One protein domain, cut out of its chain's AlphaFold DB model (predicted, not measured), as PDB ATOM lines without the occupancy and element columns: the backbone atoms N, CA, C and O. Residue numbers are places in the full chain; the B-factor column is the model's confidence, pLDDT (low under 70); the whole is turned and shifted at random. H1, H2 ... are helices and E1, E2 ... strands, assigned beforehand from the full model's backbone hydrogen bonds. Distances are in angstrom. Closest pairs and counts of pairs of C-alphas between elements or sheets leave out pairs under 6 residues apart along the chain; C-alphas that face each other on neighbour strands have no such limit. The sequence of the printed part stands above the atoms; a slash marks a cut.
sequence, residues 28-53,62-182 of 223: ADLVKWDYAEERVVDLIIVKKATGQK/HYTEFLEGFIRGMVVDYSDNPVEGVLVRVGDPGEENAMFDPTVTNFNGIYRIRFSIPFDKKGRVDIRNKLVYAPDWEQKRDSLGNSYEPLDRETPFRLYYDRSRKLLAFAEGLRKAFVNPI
ATOM      1  N   ALA A  28     133.904 140.181  92.017       70.56
ATOM      2  CA  ALA A  28     133.348 138.843  92.225       70.56
ATOM      3  C   ALA A  28     134.258 137.721  91.689       70.56
ATOM      4  O   ALA A  28     134.319 136.633  92.259       70.56
ATOM      5  N   ASP A  29     135.028 137.993  90.636       81.88
ATOM      6  CA  ASP A  29     136.003 137.047  90.097       81.88
ATOM      7  C   ASP A  29     137.286 136.997  90.933       81.88
ATOM      8  O   ASP A  29     137.982 135.974  90.943       81.88
ATOM      9  N   LEU A  30     137.611 138.091  91.628       84.94
ATOM     10  CA  LEU A  30     138.859 138.279  92.370       84.94
ATOM     11  C   LEU A  30     138.781 137.800  93.823       84.94
ATOM     12  O   LEU A  30     139.812 137.410  94.383       84.94
ATOM     13  N   VAL A  31     137.589 137.817  94.427       88.50
ATOM     14  CA  VAL A  31     137.370 137.501  95.844       88.50
ATOM     15  C   VAL A  31     136.258 136.464  95.983       88.50
ATOM     16  O   VAL A  31     135.115 136.707  95.622       88.50
ATOM     17  N   LYS A  32     136.606 135.301  96.537       89.12
ATOM     18  CA  LYS A  32     135.668 134.238  96.923       89.12
ATOM     19  C   LYS A  32     135.360 134.281  98.418       89.12
ATOM     20  O   LYS A  32     134.225 134.043  98.811       89.12
ATOM     21  N   TRP A  33     136.376 134.554  99.233       88.00
ATOM     22  CA  TRP A  33     136.259 134.647 100.686       88.00
ATOM     23  C   TRP A  33     136.603 136.070 101.107       88.00
ATOM     24  O   TRP A  33     137.769 136.462 101.030       88.00
ATOM     25  N   ASP A  34     135.585 136.837 101.495       88.38
ATOM     26  CA  ASP A  34     135.722 138.232 101.909       88.38
ATOM     27  C   ASP A  34     135.578 138.348 103.432       88.38
ATOM     28  O   ASP A  34     134.484 138.235 103.979       88.38
ATOM     29  N   TYR A  35     136.705 138.553 104.108       89.19
ATOM     30  CA  TYR A  35     136.796 138.875 105.534       89.19
ATOM     31  C   TYR A  35     137.168 140.349 105.753       89.19
ATOM     32  O   TYR A  35     137.690 140.704 106.806       89.19
ATOM     33  N   ALA A  36     136.995 141.206 104.743       85.25
ATOM     34  CA  ALA A  36     137.248 142.636 104.856       85.25
ATOM     35  C   ALA A  36     135.982 143.445 105.165       85.25
ATOM     36  O   ALA A  36     136.111 144.640 105.391       85.25
ATOM     37  N   GLU A  37     134.790 142.834 105.184       81.12
ATOM     38  CA  GLU A  37     133.525 143.459 105.623       81.12
ATOM     39  C   GLU A  37     133.342 144.902 105.107       81.12
ATOM     40  O   GLU A  37     133.168 145.845 105.877       81.12
ATOM     41  N   GLU A  38     133.467 145.090 103.790       84.25
ATOM     42  CA  GLU A  38     133.358 146.391 103.098       84.25
ATOM     43  C   GLU A  38     134.451 147.433 103.405       84.25
ATOM     44  O   GLU A  38     134.444 148.524 102.827       84.25
ATOM     45  N   ARG A  39     135.446 147.109 104.238       89.31
ATOM     46  CA  ARG A  39     136.625 147.963 104.467       89.31
ATOM     47  C   ARG A  39     137.493 148.100 103.234       89.31
ATOM     48  O   ARG A  39     138.188 149.093 103.103       89.31
ATOM     49  N   VAL A  40     137.471 147.125 102.332       91.75
ATOM     50  CA  VAL A  40     138.229 147.167 101.081       91.75
ATOM     51  C   VAL A  40     137.248 147.121  99.921       91.75
ATOM     52  O   VAL A  40     136.521 146.138  99.778       91.75
ATOM     53  N   VAL A  41     137.235 148.151  99.078       91.38
ATOM     54  CA  VAL A  41     136.301 148.331  97.953       91.38
ATOM     55  C   VAL A  41     137.037 148.522  96.623       91.38
ATOM     56  O   VAL A  41     138.222 148.840  96.605       91.38
ATOM     57  N   ASP A  42     136.328 148.276  95.518       89.69
ATOM     58  CA  ASP A  42     136.798 148.431  94.129       89.69
ATOM     59  C   ASP A  42     138.155 147.775  93.837       89.69
ATOM     60  O   ASP A  42     139.068 148.385  93.286       89.69
ATOM     61  N   LEU A  43     138.281 146.505  94.228       91.19
ATOM     62  CA  LEU A  43     139.477 145.714  93.965       91.19
ATOM     63  C   LEU A  43     139.633 145.407  92.478       91.19
ATOM     64  O   LEU A  43     138.709 144.891  91.847       91.19
ATOM     65  N   ILE A  44     140.835 145.640  91.967       92.69
ATOM     66  CA  ILE A  44     141.237 145.321  90.601       92.69
ATOM     67  C   ILE A  44     142.702 144.876  90.568       92.69
ATOM     68  O   ILE A  44     143.528 145.317  91.368       92.69
ATOM     69  N   ILE A  45     143.037 143.989  89.630       92.12
ATOM     70  CA  ILE A  45     144.427 143.617  89.352       92.12
ATOM     71  C   ILE A  45     144.890 144.339  88.087       92.12
ATOM     72  O   ILE A  45     144.319 144.157  87.011       92.12
ATOM     73  N   VAL A  46     145.957 145.128  88.209       91.56
ATOM     74  CA  VAL A  46     146.505 145.944  87.117       91.56
ATOM     75  C   VAL A  46     147.934 145.516  86.805       91.56
ATOM     76  O   VAL A  46     148.753 145.322  87.700       91.56
ATOM     77  N   LYS A  47     148.266 145.387  85.519       89.88
ATOM     78  CA  LYS A  47     149.641 145.156  85.052       89.88
ATOM     79  C   LYS A  47     150.298 146.493  84.734       89.88
ATOM     80  O   LYS A  47     149.882 147.166  83.797       89.88
ATOM     81  N   LYS A  48     151.340 146.863  85.479       89.44
ATOM     82  CA  LYS A  48     152.117 148.091  85.249       89.44
ATOM     83  C   LYS A  48     153.509 147.750  84.734       89.44
ATOM     84  O   LYS A  48     154.113 146.771  85.168       89.44
ATOM     85  N   ALA A  49     154.031 148.554  83.811       85.81
ATOM     86  CA  ALA A  49     155.418 148.438  83.374       85.81
ATOM     87  C   ALA A  49     156.336 149.008  84.469       85.81
ATOM     88  O   ALA A  49     156.292 150.200  84.751       85.81
ATOM     89  N   THR A  50     157.141 148.159  85.106       81.25
ATOM     90  CA  THR A  50     158.011 148.541  86.239       81.25
ATOM     91  C   THR A  50     159.478 148.669  85.828       81.25
ATOM     92  O   THR A  50     160.298 149.165  86.589       81.25
ATOM     93  N   GLY A  51     159.842 148.241  84.618       80.19
ATOM     94  CA  GLY A  51     161.209 148.391  84.130       80.19
ATOM     95  C   GLY A  51     161.424 147.815  82.740       80.19
ATOM     96  O   GLY A  51     160.479 147.487  82.026       80.19
ATOM     97  N   GLN A  52     162.690 147.673  82.359       77.88
ATOM     98  CA  GLN A  52     163.102 147.059  81.099       77.88
ATOM     99  C   GLN A  52     164.130 145.968  81.389       77.88
ATOM    100  O   GLN A  52     165.163 146.232  82.003       77.88
ATOM    101  N   LYS A  53     163.869 144.743  80.929       75.81
ATOM    102  CA  LYS A  53     164.890 143.693  80.884       75.81
ATOM    103  C   LYS A  53     165.666 143.837  79.580       75.81
ATOM    104  O   LYS A  53     165.081 143.883  78.499       75.81
ATOM    105  N   HIS A  62     159.397 144.991  81.379       84.81
ATOM    106  CA  HIS A  62     159.071 144.168  82.534       84.81
ATOM    107  C   HIS A  62     157.757 144.658  83.132       84.81
ATOM    108  O   HIS A  62     157.683 145.780  83.637       84.81
ATOM    109  N   TYR A  63     156.747 143.798  83.124       85.81
ATOM    110  CA  TYR A  63     155.467 144.075  83.760       85.81
ATOM    111  C   TYR A  63     155.409 143.440  85.144       85.81
ATOM    112  O   TYR A  63     155.796 142.287  85.320       85.81
ATOM    113  N   THR A  64     154.900 144.196  86.108       89.12
ATOM    114  CA  THR A  64     154.572 143.713  87.449       89.12
ATOM    115  C   THR A  64     153.073 143.871  87.650       89.12
ATOM    116  O   THR A  64     152.473 144.854  87.208       89.12
ATOM    117  N   GLU A  65     152.454 142.879  88.274       91.62
ATOM    118  CA  GLU A  65     151.045 142.937  88.647       91.62
ATOM    119  C   GLU A  65     150.901 143.630  90.003       91.62
ATOM    120  O   GLU A  65     151.660 143.361  90.936       91.62
ATOM    121  N   PHE A  66     149.905 144.500  90.101       93.25
ATOM    122  CA  PHE A  66     149.540 145.241  91.297       93.25
ATOM    123  C   PHE A  66     148.100 144.914  91.674       93.25
ATOM    124  O   PHE A  66     147.235 144.793  90.804       93.25
ATOM    125  N   LEU A  67     147.855 144.783  92.972       94.62
ATOM    126  CA  LEU A  67     146.532 144.828  93.562       94.62
ATOM    127  C   LEU A  67     146.202 146.293  93.851       94.62
ATOM    128  O   LEU A  67     146.855 146.925  94.685       94.62
ATOM    129  N   GLU A  68     145.207 146.825  93.154       94.38
ATOM    130  CA  GLU A  68     144.664 148.153  93.417       94.38
ATOM    131  C   GLU A  68     143.280 148.058  94.047       94.38
ATOM    132  O   GLU A  68     142.530 147.110  93.807       94.38
ATOM    133  N   GLY A  69     142.944 149.061  94.846       94.12
ATOM    134  CA  GLY A  69     141.622 149.221  95.429       94.12
ATOM    135  C   GLY A  69     141.580 150.407  96.377       94.12
ATOM    136  O   GLY A  69     142.482 151.249  96.384       94.12
ATOM    137  N   PHE A  70     140.531 150.464  97.192       94.62
ATOM    138  CA  PHE A  70     140.380 151.491  98.214       94.62
ATOM    139  C   PHE A  70     140.118 150.875  99.579       94.62
ATOM    140  O   PHE A  70     139.284 149.982  99.703       94.62
ATOM    141  N   ILE A  71     140.779 151.397 100.607       93.25
ATOM    142  CA  ILE A  71     140.394 151.175 101.999       93.25
ATOM    143  C   ILE A  71     139.378 152.253 102.369       93.25
ATOM    144  O   ILE A  71     139.650 153.447 102.237       93.25
ATOM    145  N   ARG A  72     138.197 151.836 102.809       92.56
ATOM    146  CA  ARG A  72     137.103 152.700 103.233       92.56
ATOM    147  C   ARG A  72     136.948 152.622 104.741       92.56
ATOM    148  O   ARG A  72     136.855 151.531 105.295       92.56
ATOM    149  N   GLY A  73     136.812 153.777 105.378       90.56
ATOM    150  CA  GLY A  73     136.420 153.854 106.777       90.56
ATOM    151  C   GLY A  73     135.671 155.124 107.122       90.56
ATOM    152  O   GLY A  73     135.308 155.889 106.231       90.56
ATOM    153  N   MET A  74     135.403 155.308 108.413       89.06
ATOM    154  CA  MET A  74     134.630 156.431 108.929       89.06
ATOM    155  C   MET A  74     135.291 157.000 110.184       89.06
ATOM    156  O   MET A  74     135.770 156.249 111.038       89.06
ATOM    157  N   VAL A  75     135.304 158.323 110.272       86.44
ATOM    158  CA  VAL A  75     135.722 159.098 111.435       86.44
ATOM    159  C   VAL A  75     134.483 159.769 112.011       86.44
ATOM    160  O   VAL A  75     133.746 160.442 111.286       86.44
ATOM    161  N   VAL A  76     134.246 159.551 113.300       85.44
ATOM    162  CA  VAL A  76     133.091 160.092 114.024       85.44
ATOM    163  C   VAL A  76     133.532 160.731 115.337       85.44
ATOM    164  O   VAL A  76     134.610 160.442 115.856       85.44
ATOM    165  N   ASP A  77     132.699 161.606 115.880       79.81
ATOM    166  CA  ASP A  77     132.843 162.088 117.248       79.81
ATOM    167  C   ASP A  77     132.254 161.080 118.262       79.81
ATOM    168  O   ASP A  77     131.805 159.984 117.917       79.81
ATOM    169  N   TYR A  78     132.256 161.442 119.545       73.88
ATOM    170  CA  TYR A  78     131.693 160.612 120.620       73.88
ATOM    171  C   TYR A  78     130.167 160.511 120.618       73.88
ATOM    172  O   TYR A  78     129.613 159.640 121.284       73.88
ATOM    173  N   SER A  79     129.491 161.400 119.896       80.44
ATOM    174  CA  SER A  79     128.039 161.391 119.712       80.44
ATOM    175  C   SER A  79     127.640 160.699 118.401       80.44
ATOM    176  O   SER A  79     126.502 160.841 117.966       80.44
ATOM    177  N   ASP A  80     128.568 159.953 117.781       80.19
ATOM    178  CA  ASP A  80     128.415 159.296 116.478       80.19
ATOM    179  C   ASP A  80     128.159 160.263 115.301       80.19
ATOM    180  O   ASP A  80     127.726 159.836 114.226       80.19
ATOM    181  N   ASN A  81     128.478 161.553 115.447       85.38
ATOM    182  CA  ASN A  81     128.402 162.497 114.338       85.38
ATOM    183  C   ASN A  81     129.621 162.343 113.420       85.38
ATOM    184  O   ASN A  81     130.753 162.242 113.900       85.38
ATOM    185  N   PRO A  82     129.430 162.368 112.094       87.69
ATOM    186  CA  PRO A  82     130.535 162.311 111.148       87.69
ATOM    187  C   PRO A  82     131.430 163.552 111.231       87.69
ATOM    188  O   PRO A  82     130.937 164.678 111.281       87.69
ATOM    189  N   VAL A  83     132.750 163.348 111.179       83.00
ATOM    190  CA  VAL A  83     133.732 164.445 111.209       83.00
ATOM    191  C   VAL A  83     134.378 164.632 109.838       83.00
ATOM    192  O   VAL A  83     135.097 163.765 109.331       83.00
ATOM    193  N   GLU A  84     134.151 165.799 109.243       85.88
ATOM    194  CA  GLU A  84     134.707 166.185 107.946       85.88
ATOM    195  C   GLU A  84     136.097 166.835 108.054       85.88
ATOM    196  O   GLU A  84     136.423 167.541 109.016       85.88
ATOM    197  N   GLY A  85     136.907 166.663 107.006       84.56
ATOM    198  CA  GLY A  85     138.153 167.402 106.844       84.56
ATOM    199  C   GLY A  85     139.296 166.844 107.685       84.56
ATOM    200  O   GLY A  85     140.211 167.585 108.036       84.56
ATOM    201  N   VAL A  86     139.232 165.562 108.043       84.19
ATOM    202  CA  VAL A  86     140.303 164.848 108.743       84.19
ATOM    203  C   VAL A  86     141.216 164.218 107.702       84.19
ATOM    204  O   VAL A  86     140.755 163.431 106.873       84.19
ATOM    205  N   LEU A  87     142.509 164.551 107.744       87.56
ATOM    206  CA  LEU A  87     143.510 163.906 106.900       87.56
ATOM    207  C   LEU A  87     143.776 162.498 107.437       87.56
ATOM    208  O   LEU A  87     144.146 162.322 108.599       87.56
ATOM    209  N   VAL A  88     143.608 161.499 106.578       89.69
ATOM    210  CA  VAL A  88     143.885 160.097 106.883       89.69
ATOM    211  C   VAL A  88     144.985 159.605 105.957       89.69
ATOM    212  O   VAL A  88     144.876 159.687 104.730       89.69
ATOM    213  N   ARG A  89     146.055 159.077 106.548       90.38
ATOM    214  CA  ARG A  89     147.221 158.550 105.828       90.38
ATOM    215  C   ARG A  89     147.649 157.202 106.382       90.38
ATOM    216  O   ARG A  89     147.303 156.850 107.505       90.38
ATOM    217  N   VAL A  90     148.403 156.451 105.589       90.50
ATOM    218  CA  VAL A  90     148.989 155.166 105.989       90.50
ATOM    219  C   VAL A  90     150.487 155.355 106.208       90.50
ATOM    220  O   VAL A  90     151.162 155.836 105.302       90.50
ATOM    221  N   GLY A  91     151.009 154.928 107.357       86.31
ATOM    222  CA  GLY A  91     152.432 155.038 107.698       86.31
ATOM    223  C   GLY A  91     152.700 155.949 108.889       86.31
ATOM    224  O   GLY A  91     151.795 156.267 109.652       86.31
ATOM    225  N   ASP A  92     153.954 156.340 109.073       78.94
ATOM    226  CA  ASP A  92     154.364 157.245 110.141       78.94
ATOM    227  C   ASP A  92     154.036 158.711 109.824       78.94
ATOM    228  O   ASP A  92     153.998 159.126 108.658       78.94
ATOM    229  N   PRO A  93     153.797 159.542 110.852       68.25
ATOM    230  CA  PRO A  93     153.573 160.954 110.640       68.25
ATOM    231  C   PRO A  93     154.821 161.638 110.062       68.25
ATOM    232  O   PRO A  93     155.780 161.907 110.772       68.25
ATOM    233  N   GLY A  94     154.777 161.955 108.766       67.44
ATOM    234  CA  GLY A  94     155.861 162.612 108.025       67.44
ATOM    235  C   GLY A  94     156.536 161.716 106.987       67.44
ATOM    236  O   GLY A  94     157.305 162.222 106.176       67.44
ATOM    237  N   GLU A  95     156.213 160.421 106.963       77.62
ATOM    238  CA  GLU A  95     156.688 159.487 105.945       77.62
ATOM    239  C   GLU A  95     155.553 159.158 104.970       77.62
ATOM    240  O   GLU A  95     154.497 158.651 105.352       77.62
ATOM    241  N   GLU A  96     155.753 159.481 103.694       71.19
ATOM    242  CA  GLU A  96     154.785 159.157 102.650       71.19
ATOM    243  C   GLU A  96     154.961 157.705 102.205       71.19
ATOM    244  O   GLU A  96     155.998 157.310 101.669       71.19
ATOM    245  N   ASN A  97     153.919 156.895 102.389       83.44
ATOM    246  CA  ASN A  97     153.913 155.543 101.860       83.44
ATOM    247  C   ASN A  97     153.479 155.552 100.390       83.44
ATOM    248  O   ASN A  97     152.295 155.655 100.093       83.44
ATOM    249  N   ALA A  98     154.419 155.341  99.467       85.62
ATOM    250  CA  ALA A  98     154.150 155.329  98.024       85.62
ATOM    251  C   ALA A  98     153.123 154.271  97.556       85.62
ATOM    252  O   ALA A  98     152.688 154.301  96.404       85.62
ATOM    253  N   MET A  99     152.754 153.305  98.404       89.88
ATOM    254  CA  MET A  99     151.719 152.313  98.095       89.88
ATOM    255  C   MET A  99     150.299 152.794  98.413       89.88
ATOM    256  O   MET A  99     149.350 152.129  97.991       89.88
ATOM    257  N   PHE A 100     150.147 153.890  99.161       93.44
ATOM    258  CA  PHE A 100     148.869 154.392  99.660       93.44
ATOM    259  C   PHE A 100     148.765 155.902  99.460       93.44
ATOM    260  O   PHE A 100     149.576 156.662  99.983       93.44
ATOM    261  N   ASP A 101     147.714 156.343  98.780       92.12
ATOM    262  CA  ASP A 101     147.481 157.769  98.582       92.12
ATOM    263  C   ASP A 101     146.764 158.349  99.814       92.12
ATOM    264  O   ASP A 101     145.737 157.796 100.238       92.12
ATOM    265  N   PRO A 102     147.256 159.458 100.400       90.81
ATOM    266  CA  PRO A 102     146.565 160.122 101.496       90.81
ATOM    267  C   PRO A 102     145.196 160.634 101.036       90.81
ATOM    268  O   PRO A 102     144.982 160.962  99.868       90.81
ATOM    269  N   THR A 103     144.248 160.710 101.965       91.38
ATOM    270  CA  THR A 103     142.878 161.141 101.670       91.38
ATOM    271  C   THR A 103     142.323 161.999 102.797       91.38
ATOM    272  O   THR A 103     142.839 161.994 103.911       91.38
ATOM    273  N   VAL A 104     141.240 162.715 102.518       89.62
ATOM    274  CA  VAL A 104     140.538 163.551 103.495       89.62
ATOM    275  C   VAL A 104     139.115 163.024 103.660       89.62
ATOM    276  O   VAL A 104     138.498 162.577 102.689       89.62
ATOM    277  N   THR A 105     138.592 163.036 104.887       89.94
ATOM    278  CA  THR A 105     137.201 162.639 105.142       89.94
ATOM    279  C   THR A 105     136.216 163.615 104.503       89.94
ATOM    280  O   THR A 105     136.403 164.829 104.551       89.94
ATOM    281  N   ASN A 106     135.147 163.075 103.914       90.81
ATOM    282  CA  ASN A 106     134.050 163.863 103.344       90.81
ATOM    283  C   ASN A 106     133.046 164.342 104.417       90.81
ATOM    284  O   ASN A 106     133.193 164.017 105.592       90.81
ATOM    285  N   PHE A 107     131.978 165.037 103.996       85.56
ATOM    286  CA  PHE A 107     130.859 165.479 104.854       85.56
ATOM    287  C   PHE A 107     130.227 164.371 105.718       85.56
ATOM    288  O   PHE A 107     129.707 164.640 106.794       85.56
ATOM    289  N   ASN A 108     130.282 163.115 105.268       90.50
ATOM    290  CA  ASN A 108     129.760 161.960 106.006       90.50
ATOM    291  C   ASN A 108     130.828 161.307 106.902       90.50
ATOM    292  O   ASN A 108     130.631 160.186 107.369       90.50
ATOM    293  N   GLY A 109     131.982 161.951 107.095       86.69
ATOM    294  CA  GLY A 109     133.102 161.427 107.873       86.69
ATOM    295  C   GLY A 109     133.777 160.216 107.229       86.69
ATOM    296  O   GLY A 109     134.604 159.560 107.853       86.69
ATOM    297  N   ILE A 110     133.434 159.883 105.981       91.62
ATOM    298  CA  ILE A 110     133.948 158.709 105.277       91.62
ATOM    299  C   ILE A 110     135.245 159.084 104.568       91.62
ATOM    300  O   ILE A 110     135.292 160.061 103.819       91.62
ATOM    301  N   TYR A 111     136.272 158.256 104.736       92.81
ATOM    302  CA  TYR A 111     137.511 158.328 103.966       92.81
ATOM    303  C   TYR A 111     137.636 157.151 102.998       92.81
ATOM    304  O   TYR A 111     137.115 156.058 103.245       92.81
ATOM    305  N   ARG A 112     138.348 157.377 101.888       94.31
ATOM    306  CA  ARG A 112     138.689 156.358 100.884       94.31
ATOM    307  C   ARG A 112     140.160 156.489 100.492       94.31
ATOM    308  O   ARG A 112     140.512 157.351  99.691       94.31
ATOM    309  N   ILE A 113     141.004 155.638 101.062       94.25
ATOM    310  CA  ILE A 113     142.449 155.597 100.799       94.25
ATOM    311  C   ILE A 113     142.676 154.694  99.601       94.25
ATOM    312  O   ILE A 113     142.366 153.504  99.671       94.25
ATOM    313  N   ARG A 114     143.210 155.233  98.507       95.31
ATOM    314  CA  ARG A 114     143.604 154.409  97.364       95.31
ATOM    315  C   ARG A 114     144.889 153.666  97.704       95.31
ATOM    316  O   ARG A 114     145.788 154.241  98.305       95.31
ATOM    317  N   PHE A 115     144.989 152.410  97.292       95.12
ATOM    318  CA  PHE A 115     146.235 151.660  97.384       95.12
ATOM    319  C   PHE A 115     146.604 150.999  96.060       95.12
ATOM    320  O   PHE A 115     145.740 150.666  95.247       95.12
ATOM    321  N   SER A 116     147.904 150.792  95.863       95.12
ATOM    322  CA  SER A 116     148.483 150.093  94.718       95.12
ATOM    323  C   SER A 116     149.681 149.270  95.178       95.12
ATOM    324  O   SER A 116     150.805 149.768  95.251       95.12
ATOM    325  N   ILE A 117     149.455 147.987  95.443       94.62
ATOM    326  CA  ILE A 117     150.441 147.118  96.089       94.62
ATOM    327  C   ILE A 117     150.926 146.050  95.103       94.62
ATOM    328  O   ILE A 117     150.095 145.340  94.534       94.62
ATOM    329  N   PRO A 118     152.242 145.896  94.875       94.00
ATOM    330  CA  PRO A 118     152.754 144.838  94.012       94.00
ATOM    331  C   PRO A 118     152.547 143.458  94.647       94.00
ATOM    332  O   PRO A 118     152.655 143.295  95.861       94.00
ATOM    333  N   PHE A 119     152.294 142.444  93.820       93.62
ATOM    334  CA  PHE A 119     152.243 141.064  94.297       93.62
ATOM    335  C   PHE A 119     153.633 140.511  94.620       93.62
ATOM    336  O   PHE A 119     154.588 140.690  93.859       93.62
ATOM    337  N   ASP A 120     153.713 139.716  95.684       92.12
ATOM    338  CA  ASP A 120     154.882 138.889  95.959       92.12
ATOM    339  C   ASP A 120     155.070 137.802  94.893       92.12
ATOM    340  O   ASP A 120     154.139 137.407  94.188       92.12
ATOM    341  N   LYS A 121     156.258 137.182  94.868       88.75
ATOM    342  CA  LYS A 121     156.574 136.028  93.996       88.75
ATOM    343  C   LYS A 121     155.570 134.869  94.104       88.75
ATOM    344  O   LYS A 121     155.471 134.059  93.189       88.75
ATOM    345  N   LYS A 122     154.854 134.770  95.230       90.00
ATOM    346  CA  LYS A 122     153.827 133.750  95.501       90.00
ATOM    347  C   LYS A 122     152.403 134.200  95.134       90.00
ATOM    348  O   LYS A 122     151.463 133.462  95.410       90.00
ATOM    349  N   GLY A 123     152.224 135.395  94.566       91.38
ATOM    350  CA  GLY A 123     150.911 135.965  94.245       91.38
ATOM    351  C   GLY A 123     150.107 136.390  95.476       91.38
ATOM    352  O   GLY A 123     148.879 136.300  95.469       91.38
ATOM    353  N   ARG A 124     150.794 136.810  96.544       94.62
ATOM    354  CA  ARG A 124     150.186 137.259  97.803       94.62
ATOM    355  C   ARG A 124     150.492 138.728  98.054       94.62
ATOM    356  O   ARG A 124     151.476 139.247  97.535       94.62
ATOM    357  N   VAL A 125     149.638 139.351  98.852       94.94
ATOM    358  CA  VAL A 125     149.832 140.668  99.450       94.94
ATOM    359  C   VAL A 125     149.606 140.499 100.949       94.94
ATOM    360  O   VAL A 125     148.539 140.052 101.354       94.94
ATOM    361  N   ASP A 126     150.605 140.811 101.769       94.31
ATOM    362  CA  ASP A 126     150.488 140.833 103.232       94.31
ATOM    363  C   ASP A 126     151.173 142.096 103.745       94.31
ATOM    364  O   ASP A 126     152.398 142.162 103.839       94.31
ATOM    365  N   ILE A 127     150.374 143.120 104.028       92.38
ATOM    366  CA  ILE A 127     150.850 144.401 104.540       92.38
ATOM    367  C   ILE A 127     150.359 144.573 105.961       92.38
ATOM    368  O   ILE A 127     149.180 144.384 106.253       92.38
ATOM    369  N   ARG A 128     151.273 144.998 106.829       92.31
ATOM    370  CA  ARG A 128     150.978 145.480 108.175       92.31
ATOM    371  C   ARG A 128     151.432 146.920 108.243       92.31
ATOM    372  O   ARG A 128     152.599 147.198 107.978       92.31
ATOM    373  N   ASN A 129     150.510 147.815 108.541       91.25
ATOM    374  CA  ASN A 129     150.818 149.228 108.674       91.25
ATOM    375  C   ASN A 129     149.864 149.866 109.686       91.25
ATOM    376  O   ASN A 129     149.097 149.167 110.344       91.25
ATOM    377  N   LYS A 130     149.917 151.183 109.827       90.88
ATOM    378  CA  LYS A 130     149.032 151.966 110.679       90.88
ATOM    379  C   LYS A 130     148.368 153.080 109.882       90.88
ATOM    380  O   LYS A 130     148.963 153.630 108.959       90.88
ATOM    381  N   LEU A 131     147.118 153.360 110.217       89.06
ATOM    382  CA  LEU A 131     146.372 154.527 109.773       89.06
ATOM    383  C   LEU A 131     146.637 155.647 110.764       89.06
ATOM    384  O   LEU A 131     146.451 155.435 111.952       89.06
ATOM    385  N   VAL A 132     147.050 156.812 110.286       88.12
ATOM    386  CA  VAL A 132     147.251 158.010 111.101       88.12
ATOM    387  C   VAL A 132     146.169 159.011 110.746       88.12
ATOM    388  O   VAL A 132     146.011 159.379 109.577       88.12
ATOM    389  N   TYR A 133     145.451 159.461 111.767       85.25
ATOM    390  CA  TYR A 133     144.427 160.489 111.663       85.25
ATOM    391  C   TYR A 133     145.039 161.804 112.137       85.25
ATOM    392  O   TYR A 133     145.350 161.976 113.314       85.25
ATOM    393  N   ALA A 134     145.235 162.732 111.207       76.75
ATOM    394  CA  ALA A 134     145.716 164.077 111.484       76.75
ATOM    395  C   ALA A 134     144.568 165.061 111.222       76.75
ATOM    396  O   ALA A 134     144.469 165.614 110.125       76.75
ATOM    397  N   PRO A 135     143.634 165.249 112.172       64.75
ATOM    398  CA  PRO A 135     142.682 166.335 112.033       64.75
ATOM    399  C   PRO A 135     143.446 167.654 112.100       64.75
ATOM    400  O   PRO A 135     144.395 167.792 112.871       64.75
ATOM    401  N   ASP A 136     143.032 168.630 111.301       63.53
ATOM    402  CA  ASP A 136     143.647 169.962 111.261       63.53
ATOM    403  C   ASP A 136     143.165 170.824 112.445       63.53
ATOM    404  O   ASP A 136     142.564 171.895 112.321       63.53
ATOM    405  N   TRP A 137     143.276 170.236 113.631       57.69
ATOM    406  CA  TRP A 137     142.531 170.609 114.817       57.69
ATOM    407  C   TRP A 137     143.177 171.824 115.491       57.69
ATOM    408  O   TRP A 137     142.470 172.715 115.951       57.69
ATOM    409  N   GLU A 138     144.499 171.947 115.474       58.47
ATOM    410  CA  GLU A 138     145.202 173.107 116.035       58.47
ATOM    411  C   GLU A 138     144.880 174.384 115.248       58.47
ATOM    412  O   GLU A 138     144.502 175.400 115.834       58.47
ATOM    413  N   GLN A 139     144.895 174.305 113.913       57.88
ATOM    414  CA  GLN A 139     144.594 175.443 113.047       57.88
ATOM    415  C   GLN A 139     143.108 175.832 113.102       57.88
ATOM    416  O   GLN A 139     142.781 177.021 113.184       57.88
ATOM    417  N   LYS A 140     142.196 174.849 113.138       56.81
ATOM    418  CA  LYS A 140     140.759 175.103 113.342       56.81
ATOM    419  C   LYS A 140     140.459 175.624 114.748       56.81
ATOM    420  O   LYS A 140     139.668 176.549 114.863       56.81
ATOM    421  N   ARG A 141     141.127 175.140 115.801       56.97
ATOM    422  CA  ARG A 141     140.993 175.675 117.170       56.97
ATOM    423  C   ARG A 141     141.354 177.154 117.208       56.97
ATOM    424  O   ARG A 141     140.612 177.959 117.764       56.97
ATOM    425  N   ASP A 142     142.501 177.500 116.634       55.50
ATOM    426  CA  ASP A 142     143.021 178.859 116.712       55.50
ATOM    427  C   ASP A 142     142.229 179.842 115.837       55.50
ATOM    428  O   ASP A 142     142.171 181.024 116.173       55.50
ATOM    429  N   SER A 143     141.542 179.344 114.798       58.47
ATOM    430  CA  SER A 143     140.703 180.146 113.893       58.47
ATOM    431  C   SER A 143     139.214 180.195 114.277       58.47
ATOM    432  O   SER A 143     138.572 181.222 114.084       58.47
ATOM    433  N   LEU A 144     138.647 179.096 114.789       58.16
ATOM    434  CA  LEU A 144     137.199 178.883 114.979       58.16
ATOM    435  C   LEU A 144     136.803 178.621 116.443       58.16
ATOM    436  O   LEU A 144     135.616 178.528 116.739       58.16
ATOM    437  N   GLY A 145     137.761 178.475 117.364       53.59
ATOM    438  CA  GLY A 145     137.505 178.256 118.794       53.59
ATOM    439  C   GLY A 145     137.067 176.837 119.178       53.59
ATOM    440  O   GLY A 145     137.180 176.488 120.351       53.59
ATOM    441  N   ASN A 146     136.659 176.013 118.209       54.56
ATOM    442  CA  ASN A 146     136.261 174.615 118.383       54.56
ATOM    443  C   ASN A 146     137.145 173.710 117.517       54.56
ATOM    444  O   ASN A 146     137.556 174.081 116.415       54.56
ATOM    445  N   SER A 147     137.446 172.519 118.010       56.66
ATOM    446  CA  SER A 147     138.418 171.620 117.400       56.66
ATOM    447  C   SER A 147     138.116 170.169 117.731       56.66
ATOM    448  O   SER A 147     137.216 169.951 118.521       56.66
ATOM    449  N   TYR A 148     138.820 169.192 117.154       55.78
ATOM    450  CA  TYR A 148     138.631 167.776 117.471       55.78
ATOM    451  C   TYR A 148     139.976 167.025 117.610       55.78
ATOM    452  O   TYR A 148     140.715 166.924 116.634       55.78
ATOM    453  N   GLU A 149     140.291 166.448 118.776       59.78
ATOM    454  CA  GLU A 149     141.468 165.589 119.007       59.78
ATOM    455  C   GLU A 149     141.129 164.089 118.890       59.78
ATOM    456  O   GLU A 149     140.221 163.620 119.577       59.78
ATOM    457  N   PRO A 150     141.837 163.292 118.069       59.25
ATOM    458  CA  PRO A 150     141.589 161.856 117.975       59.25
ATOM    459  C   PRO A 150     141.899 161.167 119.302       59.25
ATOM    460  O   PRO A 150     142.965 161.395 119.869       59.25
ATOM    461  N   LEU A 151     141.009 160.280 119.754       63.22
ATOM    462  CA  LEU A 151     141.278 159.388 120.884       63.22
ATOM    463  C   LEU A 151     142.486 158.497 120.576       63.22
ATOM    464  O   LEU A 151     143.439 158.444 121.346       63.22
ATOM    465  N   ASP A 152     142.448 157.871 119.402       67.81
ATOM    466  CA  ASP A 152     143.556 157.122 118.834       67.81
ATOM    467  C   ASP A 152     144.057 157.886 117.611       67.81
ATOM    468  O   ASP A 152     143.402 157.949 116.569       67.81
ATOM    469  N   ARG A 153     145.233 158.507 117.737       75.44
ATOM    470  CA  ARG A 153     145.889 159.189 116.609       75.44
ATOM    471  C   ARG A 153     146.308 158.203 115.525       75.44
ATOM    472  O   ARG A 153     146.446 158.592 114.365       75.44
ATOM    473  N   GLU A 154     146.499 156.941 115.905       83.44
ATOM    474  CA  GLU A 154     146.973 155.890 115.022       83.44
ATOM    475  C   GLU A 154     146.248 154.563 115.284       83.44
ATOM    476  O   GLU A 154     146.144 154.129 116.429       83.44
ATOM    477  N   THR A 155     145.821 153.876 114.222       87.44
ATOM    478  CA  THR A 155     145.217 152.537 114.307       87.44
ATOM    479  C   THR A 155     146.003 151.547 113.450       87.44
ATOM    480  O   THR A 155     146.096 151.731 112.233       87.44
ATOM    481  N   PRO A 156     146.559 150.462 114.020       90.62
ATOM    482  CA  PRO A 156     147.225 149.437 113.230       90.62
ATOM    483  C   PRO A 156     146.212 148.641 112.400       90.62
ATOM    484  O   PRO A 156     145.123 148.298 112.868       90.62
ATOM    485  N   PHE A 157     146.604 148.285 111.182       92.00
ATOM    486  CA  PHE A 157     145.844 147.405 110.312       92.00
ATOM    487  C   PHE A 157     146.729 146.380 109.601       92.00
ATOM    488  O   PHE A 157     147.938 146.553 109.408       92.00
ATOM    489  N   ARG A 158     146.093 145.296 109.164       93.44
ATOM    490  CA  ARG A 158     146.669 144.282 108.292       93.44
ATOM    491  C   ARG A 158     145.764 144.051 107.095       93.44
ATOM    492  O   ARG A 158     144.606 143.670 107.257       93.44
ATOM    493  N   LEU A 159     146.324 144.219 105.904       93.81
ATOM    494  CA  LEU A 159     145.696 143.846 104.645       93.81
ATOM    495  C   LEU A 159     146.343 142.559 104.142       93.81
ATOM    496  O   LEU A 159     147.543 142.526 103.874       93.81
ATOM    497  N   TYR A 160     145.537 141.513 103.997       95.06
ATOM    498  CA  TYR A 160     145.969 140.237 103.451       95.06
ATOM    499  C   TYR A 160     145.127 139.864 102.233       95.06
ATOM    500  O   TYR A 160     143.898 139.823 102.297       95.06
ATOM    501  N   TYR A 161     145.791 139.541 101.129       95.62
ATOM    502  CA  TYR A 161     145.159 139.003  99.935       95.62
ATOM    503  C   TYR A 161     145.965 137.830  99.368       95.62
ATOM    504  O   TYR A 161     147.177 137.917  99.159       95.62
ATOM    505  N   ASP A 162     145.278 136.722  99.093       94.44
ATOM    506  CA  ASP A 162     145.843 135.541  98.441       94.44
ATOM    507  C   ASP A 162     145.101 135.268  97.133       94.44
ATOM    508  O   ASP A 162     143.945 134.834  97.137       94.44
ATOM    509  N   ARG A 163     145.793 135.468  96.007       91.31
ATOM    510  CA  ARG A 163     145.229 135.267  94.669       91.31
ATOM    511  C   ARG A 163     144.841 133.816  94.400       91.31
ATOM    512  O   ARG A 163     143.847 133.568  93.726       91.31
ATOM    513  N   SER A 164     145.604 132.855  94.922       91.25
ATOM    514  CA  SER A 164     145.360 131.428  94.673       91.25
ATOM    515  C   SER A 164     144.074 130.945  95.343       91.25
ATOM    516  O   SER A 164     143.311 130.174  94.767       91.25
ATOM    517  N   ARG A 165     143.808 131.455  96.549       91.75
ATOM    518  CA  ARG A 165     142.619 131.126  97.345       91.75
ATOM    519  C   ARG A 165     141.463 132.099  97.120       91.75
ATOM    520  O   ARG A 165     140.372 131.845  97.627       91.75
ATOM    521  N   LYS A 166     141.704 133.193  96.385       91.81
ATOM    522  CA  LYS A 166     140.793 134.338  96.242       91.81
ATOM    523  C   LYS A 166     140.284 134.812  97.608       91.81
ATOM    524  O   LYS A 166     139.085 135.008  97.800       91.81
ATOM    525  N   LEU A 167     141.194 134.896  98.576       93.00
ATOM    526  CA  LEU A 167     140.885 135.277  99.950       93.00
ATOM    527  C   LEU A 167     141.333 136.711 100.171       93.00
ATOM    528  O   LEU A 167     142.497 137.026  99.932       93.00
ATOM    529  N   LEU A 168     140.420 137.544 100.653       93.50
ATOM    530  CA  LEU A 168     140.675 138.902 101.098       93.50
ATOM    531  C   LEU A 168     140.375 138.983 102.592       93.50
ATOM    532  O   LEU A 168     139.314 138.554 103.036       93.50
ATOM    533  N   ALA A 169     141.296 139.543 103.362       92.94
ATOM    534  CA  ALA A 169     141.090 139.834 104.768       92.94
ATOM    535  C   ALA A 169     141.651 141.213 105.092       92.94
ATOM    536  O   ALA A 169     142.750 141.573 104.663       92.94
ATOM    537  N   PHE A 170     140.894 141.968 105.873       92.12
ATOM    538  CA  PHE A 170     141.327 143.251 106.389       92.12
ATOM    539  C   PHE A 170     141.019 143.287 107.879       92.12
ATOM    540  O   PHE A 170     139.866 143.179 108.283       92.12
ATOM    541  N   ALA A 171     142.066 143.396 108.687       87.56
ATOM    542  CA  ALA A 171     141.953 143.471 110.132       87.56
ATOM    543  C   ALA A 171     142.462 144.832 110.587       87.56
ATOM    544  O   ALA A 171     143.640 145.136 110.433       87.56
ATOM    545  N   GLU A 172     141.576 145.630 111.154       80.31
ATOM    546  CA  GLU A 172     141.862 146.889 111.834       80.31
ATOM    547  C   GLU A 172     141.241 146.768 113.220       80.31
ATOM    548  O   GLU A 172     140.209 146.109 113.353       80.31
ATOM    549  N   GLY A 173     141.884 147.329 114.245       70.06
ATOM    550  CA  GLY A 173     141.399 147.231 115.623       70.06
ATOM    551  C   GLY A 173     139.970 147.765 115.776       70.06
ATOM    552  O   GLY A 173     138.997 147.014 115.725       70.06
ATOM    553  N   LEU A 174     139.831 149.076 115.974       61.94
ATOM    554  CA  LEU A 174     138.527 149.734 116.055       61.94
ATOM    555  C   LEU A 174     138.088 150.203 114.664       61.94
ATOM    556  O   LEU A 174     138.850 150.829 113.939       61.94
ATOM    557  N   ARG A 175     136.836 149.915 114.283       59.62
ATOM    558  CA  ARG A 175     136.294 150.261 112.949       59.62
ATOM    559  C   ARG A 175     136.016 151.754 112.757       59.62
ATOM    560  O   ARG A 175     135.917 152.213 111.615       59.62
ATOM    561  N   LYS A 176     135.825 152.459 113.872       61.88
ATOM    562  CA  LYS A 176     135.513 153.883 113.969       61.88
ATOM    563  C   LYS A 176     136.646 154.555 114.736       61.88
ATOM    564  O   LYS A 176     136.962 154.117 115.840       61.88
ATOM    565  N   ALA A 177     137.229 155.596 114.152       61.94
ATOM    566  CA  ALA A 177     138.112 156.492 114.885       61.94
ATOM    567  C   ALA A 177     137.244 157.542 115.588       61.94
ATOM    568  O   ALA A 177     136.425 158.184 114.929       61.94
ATOM    569  N   PHE A 178     137.408 157.672 116.906       60.72
ATOM    570  CA  PHE A 178     136.693 158.647 117.729       60.72
ATOM    571  C   PHE A 178     137.521 159.915 117.885       60.72
ATOM    572  O   PHE A 178     138.726 159.840 118.133       60.72
ATOM    573  N   VAL A 179     136.879 161.074 117.778       57.69
ATOM    574  CA  VAL A 179     137.536 162.379 117.911       57.69
ATOM    575  C   VAL A 179     136.799 163.234 118.955       57.69
ATOM    576  O   VAL A 179     135.576 163.345 118.924       57.69
ATOM    577  N   ASN A 180     137.530 163.794 119.921       59.00
ATOM    578  CA  ASN A 180     137.039 164.607 121.039       59.00
ATOM    579  C   ASN A 180     136.963 166.074 120.642       59.00
ATOM    580  O   ASN A 180     138.009 166.615 120.296       59.00
ATOM    581  N   PRO A 181     135.821 166.761 120.770       53.88
ATOM    582  CA  PRO A 181     135.806 168.196 120.575       53.88
ATOM    583  C   PRO A 181     136.670 168.910 121.638       53.88
ATOM    584  O   PRO A 181     136.495 168.678 122.830       53.88
ATOM    585  N   ILE A 182     137.595 169.780 121.228       54.66
ATOM    586  CA  ILE A 182     138.354 170.683 122.103       54.66
ATOM    587  C   ILE A 182     137.850 172.106 121.862       54.66
ATOM    588  O   ILE A 182     138.060 172.667 120.785       54.66
TER     589      ILE A 182
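This is residues 28 to 53 and 62 to 182 of the 223 residues of an uncharacterized protein of Elusimicrobia bacterium RIFCSPLOWO2_01_FULL_59_12 (UniProt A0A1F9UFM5). Two strongly twisted sheets lie partly face to face in a loosely formed, elongated sandwich, with E1, E9, E8, E6 and E4 in one sheet and E2, E3, E5, E10 and E7 in the other. The paired E2 and E3 run out to one end of the long axis, by the cut, and the short helix H1 with E7 makes the other end. The printed part has 147 residues with one named helix and ten named strands, in the order E1 E2 E3 E4 E5 E6 H1 E7 E8 E9 E10, and the class is mostly strand. The first sheet runs E1, E9, E8, E6, E4 and is mixed; the second is branched at E3, with both parallel and antiparallel pairs. The whole is compact, with a radius of gyration of the C-alphas of 17.0 A, and spans 57 by 34 by 22 A.

E1, residues 33 to 35, is an edge strand parallel to E9, residues 167 to 172, with N 35 and O 168 2.8 A apart, within hydrogen-bond range. E2, residues 40 to 53, bends by 63 degrees at residue 43 and is antiparallel to E3, residues 62 to 77, with N 46 and O 66 at 2.9 A. E4, residues 86 to 90, is the other edge strand of the sheet of E1. E5, residues 110 to 118, is antiparallel to E3, with N 71 and O 113 at 2.8 A, on the other side of E3 from E2. E6, residues 124 to 135, is antiparallel to E4, with N 132 and O 89 at 2.8 A. Between the two sheets, the closest C-alphas of E5 and E6 are those of Ile 117 and Val 125, 7.3 A apart, and those of E4 and E5 are Val 88 and Tyr 111, 7.2 A apart. H1, residues 137 to 144, is on the branched sheet at a height over the sheet of 3.8 A, only just at the sheet's level; every O i to N i+4 pair in it is within hydrogen-bond range. Its closest C-alpha to E7, residues 146 to 150, is that of Arg 141, 4.8 A from that of Ser 147. E8, residues 154 to 162, is antiparallel to E6, with N 157 and O 129 at 2.8 A, and forms a hairpin with E9, where N 169 and O 160 are 2.8 A apart. E10, residues 176 to 182, is parallel to E3, with N 76 and O 177 at 3.0 A, and antiparallel to E7, with N 149 and O 180 at 2.7 A.

E1 begins at C-alpha 33, (136.259, 134.647, 100.686), and is 6.5 A long. E2 measures 33.6 A and E3, the longest strand by residues, 47.1 A, ending at C-alpha 77, (132.843, 162.088, 117.248). E4 measures 13.3 A, E5 25.9 A, E6 33.2 A, H1 9.8 A and E7 13.8 A. E8 measures 26.3 A, E9 16.6 A and E10 18.9 A, ending at C-alpha 182, (138.354, 170.683, 122.103).

The two C-alphas farthest apart are those of Lys 53 and Gly 145, 58.2 A. Residues 54 to 61 are not printed, and C-alphas 53 and 62 are 6.1 A apart across the cut. The link from E4 to E5, residues 91 to 109, is long; in it residues 103 to 104 pair antiparallel with residues 87 to 88 of E4. The mean pLDDT of the printed part is 82.7, and residues 93 to 94, 135 to 152 and 174 to 182 are under 70.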